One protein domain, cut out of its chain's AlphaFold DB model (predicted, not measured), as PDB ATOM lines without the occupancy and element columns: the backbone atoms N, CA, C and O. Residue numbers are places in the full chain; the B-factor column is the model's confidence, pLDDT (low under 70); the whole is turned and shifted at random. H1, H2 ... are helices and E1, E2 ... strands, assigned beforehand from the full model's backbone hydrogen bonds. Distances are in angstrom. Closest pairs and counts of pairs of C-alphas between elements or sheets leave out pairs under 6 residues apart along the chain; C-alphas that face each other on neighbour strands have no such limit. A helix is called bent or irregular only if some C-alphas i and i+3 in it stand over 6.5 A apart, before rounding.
ATOM      1  N   ALA A  31      32.379   1.281  -3.744       87.44
ATOM      2  CA  ALA A  31      33.168   1.072  -2.537       87.44
ATOM      3  C   ALA A  31      34.674   1.314  -2.763       87.44
ATOM      4  O   ALA A  31      35.453   1.272  -1.808       87.44
ATOM      5  N   ALA A  32      35.110   1.567  -4.004       83.19
ATOM      6  CA  ALA A  32      36.485   1.964  -4.274       83.19
ATOM      7  C   ALA A  32      36.757   3.353  -3.668       83.19
ATOM      8  O   ALA A  32      36.010   4.301  -3.886       83.19
ATOM      9  N   ASP A  33      37.837   3.460  -2.893       85.25
ATOM     10  CA  ASP A  33      38.353   4.711  -2.315       85.25
ATOM     11  C   ASP A  33      37.482   5.398  -1.241       85.25
ATOM     12  O   ASP A  33      37.778   6.521  -0.824       85.25
ATOM     13  N   VAL A  34      36.462   4.715  -0.715       83.62
ATOM     14  CA  VAL A  34      35.668   5.183   0.435       83.62
ATOM     15  C   VAL A  34      35.861   4.280   1.659       83.62
ATOM     16  O   VAL A  34      36.001   3.065   1.522       83.62
ATOM     17  N   PRO A  35      35.858   4.831   2.890       84.19
ATOM     18  CA  PRO A  35      35.827   4.004   4.092       84.19
ATOM     19  C   PRO A  35      34.587   3.099   4.102       84.19
ATOM     20  O   PRO A  35      33.476   3.589   3.893       84.19
ATOM     21  N   VAL A  36      34.763   1.810   4.413       81.31
ATOM     22  CA  VAL A  36      33.696   0.788   4.357       81.31
ATOM     23  C   VAL A  36      32.432   1.220   5.102       81.31
ATOM     24  O   VAL A  36      31.346   1.179   4.535       81.31
ATOM     25  N   ASN A  37      32.554   1.739   6.328       78.50
ATOM     26  CA  ASN A  37      31.384   2.178   7.100       78.50
ATOM     27  C   ASN A  37      30.596   3.284   6.386       78.50
ATOM     28  O   ASN A  37      29.368   3.271   6.397       78.50
ATOM     29  N   ARG A  38      31.286   4.230   5.735       83.44
ATOM     30  CA  ARG A  38      30.624   5.294   4.974       83.44
ATOM     31  C   ARG A  38      29.864   4.713   3.784       83.44
ATOM     32  O   ARG A  38      28.703   5.066   3.600       83.44
ATOM     33  N   TYR A  39      30.499   3.813   3.034       87.06
ATOM     34  CA  TYR A  39      29.864   3.107   1.924       87.06
ATOM     35  C   TYR A  39      28.600   2.366   2.385       87.06
ATOM     36  O   TYR A  39      27.530   2.562   1.815       87.06
ATOM     37  N   LEU A  40      28.677   1.586   3.466       86.81
ATOM     38  CA  LEU A  40      27.531   0.829   3.981       86.81
ATOM     39  C   LEU A  40      26.371   1.740   4.413       86.81
ATOM     40  O   LEU A  40      25.216   1.441   4.114       86.81
ATOM     41  N   PHE A  41      26.654   2.882   5.047       88.75
ATOM     42  CA  PHE A  41      25.614   3.860   5.380       88.75
ATOM     43  C   PHE A  41      24.980   4.506   4.142       88.75
ATOM     44  O   PHE A  41      23.765   4.698   4.104       88.75
ATOM     45  N   GLU A  42      25.766   4.809   3.107       89.06
ATOM     46  CA  GLU A  42      25.233   5.291   1.828       89.06
ATOM     47  C   GLU A  42      24.320   4.233   1.183       89.06
ATOM     48  O   GLU A  42      23.198   4.550   0.782       89.06
ATOM     49  N   ARG A  43      24.711   2.953   1.219       89.38
ATOM     50  CA  ARG A  43      23.878   1.834   0.750       89.38
ATOM     51  C   ARG A  43      22.580   1.671   1.539       89.38
ATOM     52  O   ARG A  43      21.542   1.409   0.932       89.38
ATOM     53  N   LEU A  44      22.595   1.877   2.859       89.56
ATOM     54  CA  LEU A  44      21.373   1.871   3.673       89.56
ATOM     55  C   LEU A  44      20.388   2.963   3.226       89.56
ATOM     56  O   LEU A  44      19.193   2.691   3.091       89.56
ATOM     57  N   ARG A  45      20.878   4.175   2.931       90.25
ATOM     58  CA  ARG A  45      20.037   5.273   2.417       90.25
ATOM     59  C   ARG A  45      19.426   4.936   1.062       90.25
ATOM     60  O   ARG A  45      18.239   5.181   0.846       90.25
ATOM     61  N   GLU A  46      20.213   4.359   0.159       90.38
ATOM     62  CA  GLU A  46      19.738   3.938  -1.162       90.38
ATOM     63  C   GLU A  46      18.674   2.845  -1.062       90.38
ATOM     64  O   GLU A  46      17.632   2.929  -1.716       90.38
ATOM     65  N   TRP A  47      18.890   1.847  -0.202       88.38
ATOM     66  CA  TRP A  47      17.896   0.812   0.070       88.38
ATOM     67  C   TRP A  47      16.612   1.398   0.634       88.38
ATOM     68  O   TRP A  47      15.531   1.042   0.168       88.38
ATOM     69  N   ARG A  48      16.705   2.343   1.573       88.06
ATOM     70  CA  ARG A  48      15.522   3.013   2.116       88.06
ATOM     71  C   ARG A  48      14.752   3.791   1.049       88.06
ATOM     72  O   ARG A  48      13.523   3.780   1.064       88.06
ATOM     73  N   ALA A  49      15.453   4.456   0.131       90.38
ATOM     74  CA  ALA A  49      14.825   5.178  -0.973       90.38
ATOM     75  C   ALA A  49      14.131   4.231  -1.968       90.38
ATOM     76  O   ALA A  49      13.054   4.552  -2.471       90.38
ATOM     77  N   ALA A  50      14.729   3.067  -2.238       91.94
ATOM     78  CA  ALA A  50      14.190   2.075  -3.166       91.94
ATOM     79  C   ALA A  50      13.033   1.247  -2.577       91.94
ATOM     80  O   ALA A  50      12.109   0.880  -3.304       91.94
ATOM     81  N   TYR A  51      13.073   0.962  -1.273       88.69
ATOM     82  CA  TYR A  51      12.131   0.083  -0.581       88.69
ATOM     83  C   TYR A  51      11.437   0.830   0.568       88.69
ATOM     84  O   TYR A  51      11.868   0.748   1.722       88.69
ATOM     85  N   PRO A  52      10.351   1.570   0.275       84.62
ATOM     86  CA  PRO A  52       9.587   2.258   1.304       84.62
ATOM     87  C   PRO A  52       8.891   1.227   2.201       84.62
ATOM     88  O   PRO A  52       8.062   0.440   1.750       84.62
ATOM     89  N   GLY A  53       9.239   1.216   3.482       90.56
ATOM     90  CA  GLY A  53       8.762   0.233   4.450       90.56
ATOM     91  C   GLY A  53       9.607   0.271   5.712       90.56
ATOM     92  O   GLY A  53      10.319   1.244   5.935       90.56
ATOM     93  N   THR A  54       9.524  -0.768   6.538       91.25
ATOM     94  CA  THR A  54      10.373  -0.898   7.727       91.25
ATOM     95  C   THR A  54      11.733  -1.487   7.348       91.25
ATOM     96  O   THR A  54      11.786  -2.509   6.664       91.25
ATOM     97  N   LEU A  55      12.821  -0.860   7.794       90.88
ATOM     98  CA  LEU A  55      14.196  -1.292   7.558       90.88
ATOM     99  C   LEU A  55      14.832  -1.739   8.873       90.88
ATOM    100  O   LEU A  55      15.002  -0.938   9.790       90.88
ATOM    101  N   TYR A  56      15.224  -3.008   8.933       90.81
ATOM    102  CA  TYR A  56      15.946  -3.579  10.065       90.81
ATOM    103  C   TYR A  56      17.376  -3.920   9.655       90.81
ATOM    104  O   TYR A  56      17.599  -4.436   8.558       90.81
ATOM    105  N   VAL A  57      18.334  -3.669  10.544       87.94
ATOM    106  CA  VAL A  57      19.711  -4.158  10.401       87.94
ATOM    107  C   VAL A  57      19.826  -5.475  11.155       87.94
ATOM    108  O   VAL A  57      19.441  -5.555  12.318       87.94
ATOM    109  N   PHE A  58      20.332  -6.515  10.499       85.81
ATOM    110  CA  PHE A  58      20.688  -7.758  11.176       85.81
ATOM    111  C   PHE A  58      22.162  -7.695  11.572       85.81
ATOM    112  O   PHE A  58      23.033  -7.662  10.705       85.81
ATOM    113  N   GLU A  59      22.423  -7.658  12.875       77.50
ATOM    114  CA  GLU A  59      23.769  -7.620  13.427       77.50
ATOM    115  C   GLU A  59      24.229  -9.052  13.714       77.50
ATOM    116  O   GLU A  59      23.797  -9.687  14.679       77.50
ATOM    117  N   ASN A  60      25.078  -9.566  12.822       66.06
ATOM    118  CA  ASN A  60      25.582 -10.939  12.846       66.06
ATOM    119  C   ASN A  60      27.076 -11.007  13.186       66.06
ATOM    120  O   ASN A  60      27.782 -11.940  12.802       66.06
ATOM    121  N   ARG A  61      27.620 -10.035  13.924       56.62
ATOM    122  CA  ARG A  61      28.982 -10.182  14.449       56.62
ATOM    123  C   ARG A  61      29.069 -11.120  15.650       56.62
ATOM    124  O   ARG A  61      30.106 -11.130  16.309       56.62
ATOM    125  N   MET A  62      28.069 -11.986  15.845       53.88
ATOM    126  CA  MET A  62      28.145 -13.191  16.668       53.88
ATOM    127  C   MET A  62      29.117 -14.232  16.066       53.88
ATOM    128  O   MET A  62      28.803 -15.412  15.941       53.88
ATOM    129  N   ILE A  63      30.332 -13.821  15.676       46.09
ATOM    130  CA  ILE A  63      31.435 -14.752  15.410       46.09
ATOM    131  C   ILE A  63      31.557 -15.594  16.672       46.09
ATOM    132  O   ILE A  63      31.837 -14.990  17.696       46.09
ATOM    133  N   GLN A  64      31.360 -16.918  16.583       46.44
ATOM    134  CA  GLN A  64      31.315 -17.959  17.641       46.44
ATOM    135  C   GLN A  64      32.537 -18.002  18.602       46.44
ATOM    136  O   GLN A  64      33.130 -19.049  18.882       46.44
ATOM    137  N   ASN A  65      32.938 -16.837  19.087       45.16
ATOM    138  CA  ASN A  65      34.141 -16.422  19.782       45.16
ATOM    139  C   ASN A  65      33.720 -15.338  20.795       45.16
ATOM    140  O   ASN A  65      32.641 -14.757  20.710       45.16
ATOM    141  N   LEU A  66      34.622 -15.012  21.714       42.66
ATOM    142  CA  LEU A  66      34.416 -14.146  22.880       42.66
ATOM    143  C   LEU A  66      33.843 -12.725  22.618       42.66
ATOM    144  O   LEU A  66      33.515 -12.030  23.572       42.66
ATOM    145  N   PHE A  67      33.724 -12.282  21.357       49.34
ATOM    146  CA  PHE A  67      33.267 -10.934  20.951       49.34
ATOM    147  C   PHE A  67      31.974 -10.936  20.151       49.34
ATOM    148  O   PHE A  67      31.571  -9.891  19.644       49.34
ATOM    149  N   ALA A  68      31.334 -12.101  20.056       50.53
ATOM    150  CA  ALA A  68      30.013 -12.241  19.481       50.53
ATOM    151  C   ALA A  68      28.965 -11.351  20.150       50.53
ATOM    152  O   ALA A  68      27.954 -10.997  19.559       50.53
ATOM    153  N   LEU A  69      29.209 -11.032  21.413       57.47
ATOM    154  CA  LEU A  69      28.171 -10.644  22.327       57.47
ATOM    155  C   LEU A  69      28.224  -9.132  22.556       57.47
ATOM    156  O   LEU A  69      29.309  -8.532  22.533       57.47
ATOM    157  N   PRO A  70      27.073  -8.492  22.829       57.97
ATOM    158  CA  PRO A  70      27.034  -7.068  23.124       57.97
ATOM    159  C   PRO A  70      27.876  -6.683  24.341       57.97
ATOM    160  O   PRO A  70      28.126  -5.507  24.549       57.97
ATOM    161  N   TRP A  71      28.343  -7.646  25.141       65.56
ATOM    162  CA  TRP A  71      29.223  -7.439  26.286       65.56
ATOM    163  C   TRP A  71      30.632  -7.943  26.014       65.56
ATOM    164  O   TRP A  71      30.766  -9.064  25.522       65.56
ATOM    165  N   PRO A  72      31.685  -7.192  26.382       74.00
ATOM    166  CA  PRO A  72      31.725  -5.842  26.987       74.00
ATOM    167  C   PRO A  72      31.509  -4.651  26.029       74.00
ATOM    168  O   PRO A  72      31.830  -3.510  26.353       74.00
ATOM    169  N   ASN A  73      30.977  -4.883  24.834       77.00
ATOM    170  CA  ASN A  73      30.848  -3.867  23.788       77.00
ATOM    171  C   ASN A  73      29.654  -2.900  23.945       77.00
ATOM    172  O   ASN A  73      29.407  -2.123  23.025       77.00
ATOM    173  N   LEU A  74      28.905  -2.907  25.055       84.88
ATOM    174  CA  LEU A  74      27.603  -2.226  25.145       84.88
ATOM    175  C   LEU A  74      27.654  -0.745  24.742       84.88
ATOM    176  O   LEU A  74      26.781  -0.323  23.982       84.88
ATOM    177  N   PRO A  75      28.676   0.042  25.145       84.62
ATOM    178  CA  PRO A  75      28.797   1.427  24.699       84.62
ATOM    179  C   PRO A  75      28.837   1.578  23.173       84.62
ATOM    180  O   PRO A  75      28.200   2.477  22.634       84.62
ATOM    181  N   ILE A  76      29.533   0.670  22.480       81.88
ATOM    182  CA  ILE A  76      29.654   0.673  21.016       81.88
ATOM    183  C   ILE A  76      28.291   0.390  20.385       81.88
ATOM    184  O   ILE A  76      27.846   1.141  19.524       81.88
ATOM    185  N   TYR A  77      27.578  -0.629  20.872       85.62
ATOM    186  CA  TYR A  77      26.245  -0.962  20.363       85.62
ATOM    187  C   TYR A  77      25.241   0.186  20.563       85.62
ATOM    188  O   TYR A  77      24.381   0.418  19.713       85.62
ATOM    189  N   LEU A  78      25.350   0.941  21.661       88.62
ATOM    190  CA  LEU A  78      24.531   2.136  21.885       88.62
ATOM    191  C   LEU A  78      24.852   3.254  20.879       88.62
ATOM    192  O   LEU A  78      23.935   3.927  20.400       88.62
ATOM    193  N   ASP A  79      26.122   3.446  20.525       86.75
ATOM    194  CA  ASP A  79      26.536   4.409  19.498       86.75
ATOM    195  C   ASP A  79      26.110   3.987  18.084       86.75
ATOM    196  O   ASP A  79      25.678   4.833  17.286       86.75
ATOM    197  N   ASP A  80      26.134   2.687  17.792       86.81
ATOM    198  CA  ASP A  80      25.613   2.129  16.545       86.81
ATOM    199  C   ASP A  80      24.104   2.363  16.431       86.81
ATOM    200  O   ASP A  80      23.645   2.894  15.420       86.81
ATOM    201  N   LEU A  81      23.325   2.097  17.488       88.94
ATOM    202  CA  LEU A  81      21.883   2.385  17.514       88.94
ATOM    203  C   LEU A  81      21.580   3.868  17.244       88.94
ATOM    204  O   LEU A  81      20.658   4.192  16.486       88.94
ATOM    205  N   ARG A  82      22.372   4.786  17.813       89.19
ATOM    206  CA  ARG A  82      22.246   6.230  17.538       89.19
ATOM    207  C   ARG A  82      22.556   6.556  16.080       89.19
ATOM    208  O   ARG A  82      21.889   7.412  15.496       89.19
ATOM    209  N   SER A  83      23.555   5.905  15.497       88.25
ATOM    210  CA  SER A  83      23.945   6.098  14.098       88.25
ATOM    211  C   SER A  83      22.886   5.542  13.146       88.25
ATOM    212  O   SER A  83      22.407   6.274  12.287       88.25
ATOM    213  N   PHE A  84      22.410   4.317  13.365       89.88
ATOM    214  CA  PHE A  84      21.325   3.699  12.599       89.88
ATOM    215  C   PHE A  84      20.045   4.535  12.610       89.88
ATOM    216  O   PHE A  84      19.417   4.731  11.568       89.88
ATOM    217  N   ARG A  85      19.693   5.126  13.755       87.50
ATOM    218  CA  ARG A  85      18.531   6.014  13.850       87.50
ATOM    219  C   ARG A  85      18.664   7.265  12.977       87.50
ATOM    220  O   ARG A  85      17.677   7.676  12.368       87.50
ATOM    221  N   LYS A  86      19.858   7.870  12.888       88.19
ATOM    222  CA  LYS A  86      20.107   9.017  11.985       88.19
ATOM    223  C   LYS A  86      19.862   8.648  10.521       88.19
ATOM    224  O   LYS A  86      19.481   9.504   9.733       88.19
ATOM    225  N   GLU A  87      20.010   7.368  10.198       88.12
ATOM    226  CA  GLU A  87      19.811   6.801   8.867       88.12
ATOM    227  C   GLU A  87      18.416   6.199   8.662       88.12
ATOM    228  O   GLU A  87      18.173   5.507   7.678       88.12
ATOM    229  N   SER A  88      17.470   6.497   9.561       88.44
ATOM    230  CA  SER A  88      16.083   6.012   9.489       88.44
ATOM    231  C   SER A  88      15.958   4.481   9.464       88.44
ATOM    232  O   SER A  88      15.029   3.943   8.860       88.44
ATOM    233  N   VAL A  89      16.884   3.778  10.121       89.62
ATOM    234  CA  VAL A  89      16.733   2.358  10.464       89.62
ATOM    235  C   VAL A  89      15.726   2.245  11.609       89.62
ATOM    236  O   VAL A  89      15.816   2.967  12.603       89.62
ATOM    237  N   ASP A  90      14.770   1.333  11.468       89.44
ATOM    238  CA  ASP A  90      13.651   1.166  12.397       89.44
ATOM    239  C   ASP A  90      13.984   0.223  13.568       89.44
ATOM    240  O   ASP A  90      13.352   0.286  14.622       89.44
ATOM    241  N   GLY A  91      14.991  -0.639  13.410       88.31
ATOM    242  CA  GLY A  91      15.469  -1.500  14.485       88.31
ATOM    243  C   GLY A  91      16.693  -2.324  14.110       88.31
ATOM    244  O   GLY A  91      17.100  -2.386  12.949       88.31
ATOM    245  N   VAL A  92      17.260  -2.984  15.117       87.75
ATOM    246  CA  VAL A  92      18.377  -3.917  14.958       87.75
ATOM    247  C   VAL A  92      17.959  -5.276  15.496       87.75
ATOM    248  O   VAL A  92      17.354  -5.374  16.563       87.75
ATOM    249  N   VAL A  93      18.257  -6.322  14.736       86.38
ATOM    250  CA  VAL A  93      18.048  -7.714  15.123       86.38
ATOM    251  C   VAL A  93      19.404  -8.278  15.514       86.38
ATOM    252  O   VAL A  93      20.301  -8.352  14.680       86.38
ATOM    253  N   TYR A  94      19.536  -8.670  16.776       80.50
ATOM    254  CA  TYR A  94      20.725  -9.340  17.288       80.50
ATOM    255  C   TYR A  94      20.505 -10.848  17.250       80.50
ATOM    256  O   TYR A  94      19.466 -11.335  17.703       80.50
ATOM    257  N   GLU A  95      21.468 -11.589  16.710       75.56
ATOM    258  CA  GLU A  95      21.479 -13.040  16.870       75.56
ATOM    259  C   GLU A  95      21.820 -13.397  18.327       75.56
ATOM    260  O   GLU A  95      22.711 -12.802  18.930       75.56
ATOM    261  N   ALA A  96      21.108 -14.365  18.906       72.94
ATOM    262  CA  ALA A  96      21.392 -14.902  20.232       72.94
ATOM    263  C   ALA A  96      21.104 -16.409  20.260       72.94
ATOM    264  O   ALA A  96      20.112 -16.864  19.686       72.94
ATOM    265  N   TYR A  97      21.968 -17.179  20.928       68.94
ATOM    266  CA  TYR A  97      21.832 -18.632  21.056       68.94
ATOM    267  C   TYR A  97      21.347 -19.019  22.453       68.94
ATOM    268  O   TYR A  97      21.722 -18.409  23.452       68.94
ATOM    269  N   GLU A  98      20.538 -20.075  22.497       65.44
ATOM    270  CA  GLU A  98      20.107 -20.753  23.716       65.44
ATOM    271  C   GLU A  98      20.621 -22.203  23.699       65.44
ATOM    272  O   GLU A  98      20.388 -22.907  22.706       65.44
ATOM    273  N   PRO A  99      21.298 -22.690  24.760       67.19
ATOM    274  CA  PRO A  99      21.720 -21.960  25.966       67.19
ATOM    275  C   PRO A  99      22.813 -20.926  25.651       67.19
ATOM    276  O   PRO A  99      23.536 -21.082  24.666       67.19
ATOM    277  N   GLY A 100      22.952 -19.887  26.473       70.44
ATOM    278  CA  GLY A 100      23.951 -18.833  26.256       70.44
ATOM    279  C   GLY A 100      23.459 -17.414  26.497       70.44
ATOM    280  O   GLY A 100      24.287 -16.527  26.677       70.44
ATOM    281  N   ILE A 101      22.147 -17.166  26.494       75.12
ATOM    282  CA  ILE A 101      21.634 -15.788  26.456       75.12
ATOM    283  C   ILE A 101      21.522 -15.133  27.834       75.12
ATOM    284  O   ILE A 101      21.593 -13.908  27.918       75.12
ATOM    285  N   GLY A 102      21.350 -15.913  28.908       78.06
ATOM    286  CA  GLY A 102      21.038 -15.409  30.252       78.06
ATOM    287  C   GLY A 102      21.918 -14.233  30.713       78.06
ATOM    288  O   GLY A 102      21.378 -13.182  31.068       78.06
ATOM    289  N   PRO A 103      23.257 -14.341  30.630       74.88
ATOM    290  CA  PRO A 103      24.203 -13.274  30.960       74.88
ATOM    291  C   PRO A 103      23.998 -11.964  30.189       74.88
ATOM    292  O   PRO A 103      24.357 -10.896  30.679       74.88
ATOM    293  N   PHE A 104      23.410 -12.028  28.993       77.94
ATOM    294  CA  PHE A 104      23.224 -10.887  28.095       77.94
ATOM    295  C   PHE A 104      21.860 -10.229  28.225       77.94
ATOM    296  O   PHE A 104      21.685  -9.116  27.733       77.94
ATOM    297  N   VAL A 105      20.897 -10.865  28.897       83.50
ATOM    298  CA  VAL A 105      19.541 -10.320  29.054       83.50
ATOM    299  C   VAL A 105      19.545  -8.891  29.623       83.50
ATOM    300  O   VAL A 105      18.926  -8.029  28.999       83.50
ATOM    301  N   PRO A 106      20.293  -8.556  30.701       84.50
ATOM    302  CA  PRO A 106      20.327  -7.180  31.222       84.50
ATOM    303  C   PRO A 106      20.815  -6.139  30.200       84.50
ATOM    304  O   PRO A 106      20.484  -4.951  30.267       84.50
ATOM    305  N   MET A 107      21.616  -6.579  29.238       84.19
ATOM    306  CA  MET A 107      22.179  -5.724  28.208       84.19
ATOM    307  C   MET A 107      21.266  -5.583  27.012       84.19
ATOM    308  O   MET A 107      21.091  -4.468  26.530       84.19
ATOM    309  N   LEU A 108      20.635  -6.675  26.584       86.56
ATOM    310  CA  LEU A 108      19.551  -6.631  25.610       86.56
ATOM    311  C   LEU A 108      18.426  -5.716  26.109       86.56
ATOM    312  O   LEU A 108      17.926  -4.906  25.337       86.56
ATOM    313  N   ASP A 109      18.122  -5.732  27.410       89.38
ATOM    314  CA  ASP A 109      17.202  -4.777  28.038       89.38
ATOM    315  C   ASP A 109      17.687  -3.325  27.922       89.38
ATOM    316  O   ASP A 109      16.885  -2.406  27.746       89.38
ATOM    317  N   THR A 110      18.995  -3.087  28.029       90.44
ATOM    318  CA  THR A 110      19.581  -1.747  27.889       90.44
ATOM    319  C   THR A 110      19.540  -1.266  26.438       90.44
ATOM    320  O   THR A 110      19.125  -0.134  26.186       90.44
ATOM    321  N   LEU A 111      19.880  -2.133  25.481       89.00
ATOM    322  CA  LEU A 111      19.754  -1.865  24.045       89.00
ATOM    323  C   LEU A 111      18.300  -1.605  23.652       89.00
ATOM    324  O   LEU A 111      18.012  -0.633  22.954       89.00
ATOM    325  N   ALA A 112      17.374  -2.413  24.173       88.50
ATOM    326  CA  ALA A 112      15.949  -2.201  23.998       88.50
ATOM    327  C   ALA A 112      15.559  -0.821  24.532       88.50
ATOM    328  O   ALA A 112      15.039  -0.018  23.774       88.50
ATOM    329  N   LYS A 113      15.892  -0.460  25.778       89.94
ATOM    330  CA  LYS A 113      15.592   0.883  26.321       89.94
ATOM    331  C   LYS A 113      16.155   2.013  25.455       89.94
ATOM    332  O   LYS A 113      15.464   3.012  25.250       89.94
ATOM    333  N   ALA A 114      17.359   1.852  24.910       88.75
ATOM    334  CA  ALA A 114      17.986   2.846  24.043       88.75
ATOM    335  C   ALA A 114      17.218   3.081  22.730       88.75
ATOM    336  O   ALA A 114      17.229   4.194  22.206       88.75
ATOM    337  N   MET A 115      16.473   2.089  22.227       83.25
ATOM    338  CA  MET A 115      15.594   2.294  21.068       83.25
ATOM    339  C   MET A 115      14.450   3.280  21.368       83.25
ATOM    340  O   MET A 115      14.117   4.119  20.526       83.25
ATOM    341  N   TRP A 116      13.877   3.230  22.578       84.50
ATOM    342  CA  TRP A 116      12.830   4.165  23.019       84.50
ATOM    343  C   TRP A 116      13.407   5.492  23.521       84.50
ATOM    344  O   TRP A 116      12.748   6.525  23.424       84.50
ATOM    345  N   SER A 117      14.623   5.486  24.066       88.81
ATOM    346  CA  SER A 117      15.297   6.660  24.632       88.81
ATOM    347  C   SER A 117      16.759   6.717  24.168       88.81
ATOM    348  O   SER A 117      17.644   6.278  24.894       88.81
ATOM    349  N   PRO A 118      17.048   7.269  22.974       80.06
ATOM    350  CA  PRO A 118      18.403   7.270  22.392       80.06
ATOM    351  C   PRO A 118      19.439   8.043  23.204       80.06
ATOM    352  O   PRO A 118      20.633   7.734  23.181       80.06
ATOM    353  N   ASP A 119      18.957   9.052  23.923       83.88
ATOM    354  CA  ASP A 119      19.760   9.904  24.790       83.88
ATOM    355  C   ASP A 119      19.867   9.327  26.207       83.88
ATOM    356  O   ASP A 119      20.284  10.033  27.123       83.88
ATOM    357  N   LEU A 120      19.476   8.056  26.406       84.31
ATOM    358  CA  LEU A 120      19.662   7.345  27.665       84.31
ATOM    359  C   LEU A 120      21.139   7.465  28.071       84.31
ATOM    360  O   LEU A 120      22.010   6.979  27.336       84.31
ATOM    361  N   PRO A 121      21.443   8.119  29.207       87.25
ATOM    362  CA  PRO A 121      22.802   8.154  29.706       87.25
ATOM    363  C   PRO A 121      23.218   6.729  30.062       87.25
ATOM    364  O   PRO A 121      22.498   6.016  30.764       87.25
ATOM    365  N   TYR A 122      24.381   6.323  29.566       90.38
ATOM    366  CA  TYR A 122      24.982   5.036  29.873       90.38
ATOM    367  C   TYR A 122      26.388   5.273  30.403       90.38
ATOM    368  O   TYR A 122      27.202   5.895  29.722       90.38
ATOM    369  N   GLU A 123      26.651   4.786  31.611       90.56
ATOM    370  CA  GLU A 123      27.985   4.790  32.197       90.56
ATOM    371  C   GLU A 123      28.569   3.381  32.051       90.56
ATOM    372  O   GLU A 123      28.022   2.447  32.647       90.56
ATOM    373  N   PRO A 124      29.650   3.198  31.270       87.19
ATOM    374  CA  PRO A 124      30.256   1.887  31.110       87.19
ATOM    375  C   PRO A 124      30.796   1.366  32.440       87.19
ATOM    376  O   PRO A 124      31.437   2.100  33.200       87.19
ATOM    377  N   THR A 125      30.589   0.080  32.705       83.19
ATOM    378  CA  THR A 125      31.140  -0.590  33.888       83.19
ATOM    379  C   THR A 125      32.674  -0.552  33.873       83.19
ATOM    380  O   THR A 125      33.275  -0.460  32.799       83.19
ATOM    381  N   PRO A 126      33.362  -0.691  35.025       79.12
ATOM    382  CA  PRO A 126      34.826  -0.770  35.051       79.12
ATOM    383  C   PRO A 126      35.397  -1.837  34.106       79.12
ATOM    384  O   PRO A 126      36.450  -1.630  33.506       79.12
ATOM    385  N   PHE A 127      34.676  -2.947  33.937       73.94
ATOM    386  CA  PHE A 127      35.024  -4.011  33.003       73.94
ATOM    387  C   PHE A 127      34.933  -3.559  31.538       73.94
ATOM    388  O   PHE A 127      35.889  -3.725  30.785       73.94
ATOM    389  N   GLU A 128      33.834  -2.914  31.145       78.81
ATOM    390  CA  GLU A 128      33.670  -2.363  29.792       78.81
ATOM    391  C   GLU A 128      34.698  -1.266  29.501       78.81
ATOM    392  O   GLU A 128      35.286  -1.232  28.424       78.81
ATOM    393  N   GLN A 129      34.992  -0.403  30.477       79.75
ATOM    394  CA  GLN A 129      36.036   0.613  30.336       79.75
ATOM    395  C   GLN A 129      37.423  -0.006  30.149       79.75
ATOM    396  O   GLN A 129      38.204   0.489  29.336       79.75
ATOM    397  N   ALA A 130      37.748  -1.062  30.901       72.88
ATOM    398  CA  ALA A 130      39.013  -1.773  30.756       72.88
ATOM    399  C   ALA A 130      39.121  -2.418  29.370       72.88
ATOM    400  O   ALA A 130      40.143  -2.258  28.709       72.88
ATOM    401  N   PHE A 131      38.048  -3.061  28.906       72.75
ATOM    402  CA  PHE A 131      37.987  -3.651  27.575       72.75
ATOM    403  C   PHE A 131      38.177  -2.615  26.460       72.75
ATOM    404  O   PHE A 131      38.999  -2.818  25.576       72.75
ATOM    405  N   LEU A 132      37.487  -1.471  26.522       73.88
ATOM    406  CA  LEU A 132      37.607  -0.416  25.506       73.88
ATOM    407  C   LEU A 132      38.999   0.240  25.470       73.88
ATOM    408  O   LEU A 132      39.390   0.820  24.456       73.88
ATOM    409  N   ARG A 133      39.750   0.178  26.575       72.62
ATOM    410  CA  ARG A 133      41.136   0.669  26.654       72.62
ATOM    411  C   ARG A 133      42.160  -0.354  26.166       72.62
ATOM    412  O   ARG A 133      43.281   0.045  25.864       72.62
ATOM    413  N   ASP A 134      41.800  -1.631  26.093       66.50
ATOM    414  CA  ASP A 134      42.682  -2.707  25.643       66.50
ATOM    415  C   ASP A 134      42.745  -2.715  24.104       66.50
ATOM    416  O   ASP A 134      41.896  -3.275  23.414       66.50
ATOM    417  N   HIS A 135      43.717  -1.987  23.548       53.25
ATOM    418  CA  HIS A 135      43.857  -1.774  22.099       53.25
ATOM    419  C   HIS A 135      44.300  -3.024  21.327       53.25
ATOM    420  O   HIS A 135      44.138  -3.065  20.109       53.25
ATOM    421  N   ASP A 136      44.822  -4.039  22.021       53.66
ATOM    422  CA  ASP A 136      45.330  -5.273  21.414       53.66
ATOM    423  C   ASP A 136      44.241  -6.353  21.260       53.66
ATOM    424  O   ASP A 136      44.519  -7.479  20.839       53.66
TER     425      ASP A 136
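AT A GLANCE: This is residues 31 to 136 of the 199 residues of an uncharacterized protein of Paenibacillus hemerocallicola (UniProt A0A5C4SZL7). H2 and H3, side by side, and a short parallel sheet of E1 and E2 make the body, with H1 and H4 at opposite ends. E1, H2, E2 form a strand-helix-strand unit, parallel neighbour strands with a helix between, crossover right-handed. The 106 printed residues, with named elements H1 E1 H2 E2 H3 H4, are mostly helix and only just compact, close to loose: radius of gyration of the C-alphas 15.1 A, spans 41 by 32 by 29 A.

IN THESE COORDINATES: Find C-alpha 36 at (33.696, 0.788, 4.357); H1 runs from there to 50, 20.9 A. Next come E1, residues 56 to 59; H2, residues 74 to 86, 18.9 A; E2, residues 91 to 94; H3, residues 102 to 116, 22.4 A, irregular, with C-alphas 103 and 106 7.2 A apart; and H4, residues 126 to 133, with C-alpha 133 at (41.136, 0.669, 26.654).

HOW THE PARTS SIT: Look at N 57 and O 91, 3.0 A, between E1 and E2. H2 touches H3 at a shallow tilt of 30 degrees, the same way; closest C-alphas Leu 78 and Leu 111, 6.6 A. H4 is close but not clearly touching H2: C-alphas Leu 74 and Glu 128 are closest, 7.6 A. H1 and H2 are apart, only just, at 8.4 A. Every O i to N i+4 pair is within hydrogen-bond range in H1, H2 and H4, and 8 of 11 in H3.

THE WHOLE: C-alphas Ala 50 and Pro 126 are farthest apart, 43.5 A. The printed part has no cut; E1 to H2 is a long link. pLDDT is under 70 at 60 to 71, 97 to 99 and 134 to 136.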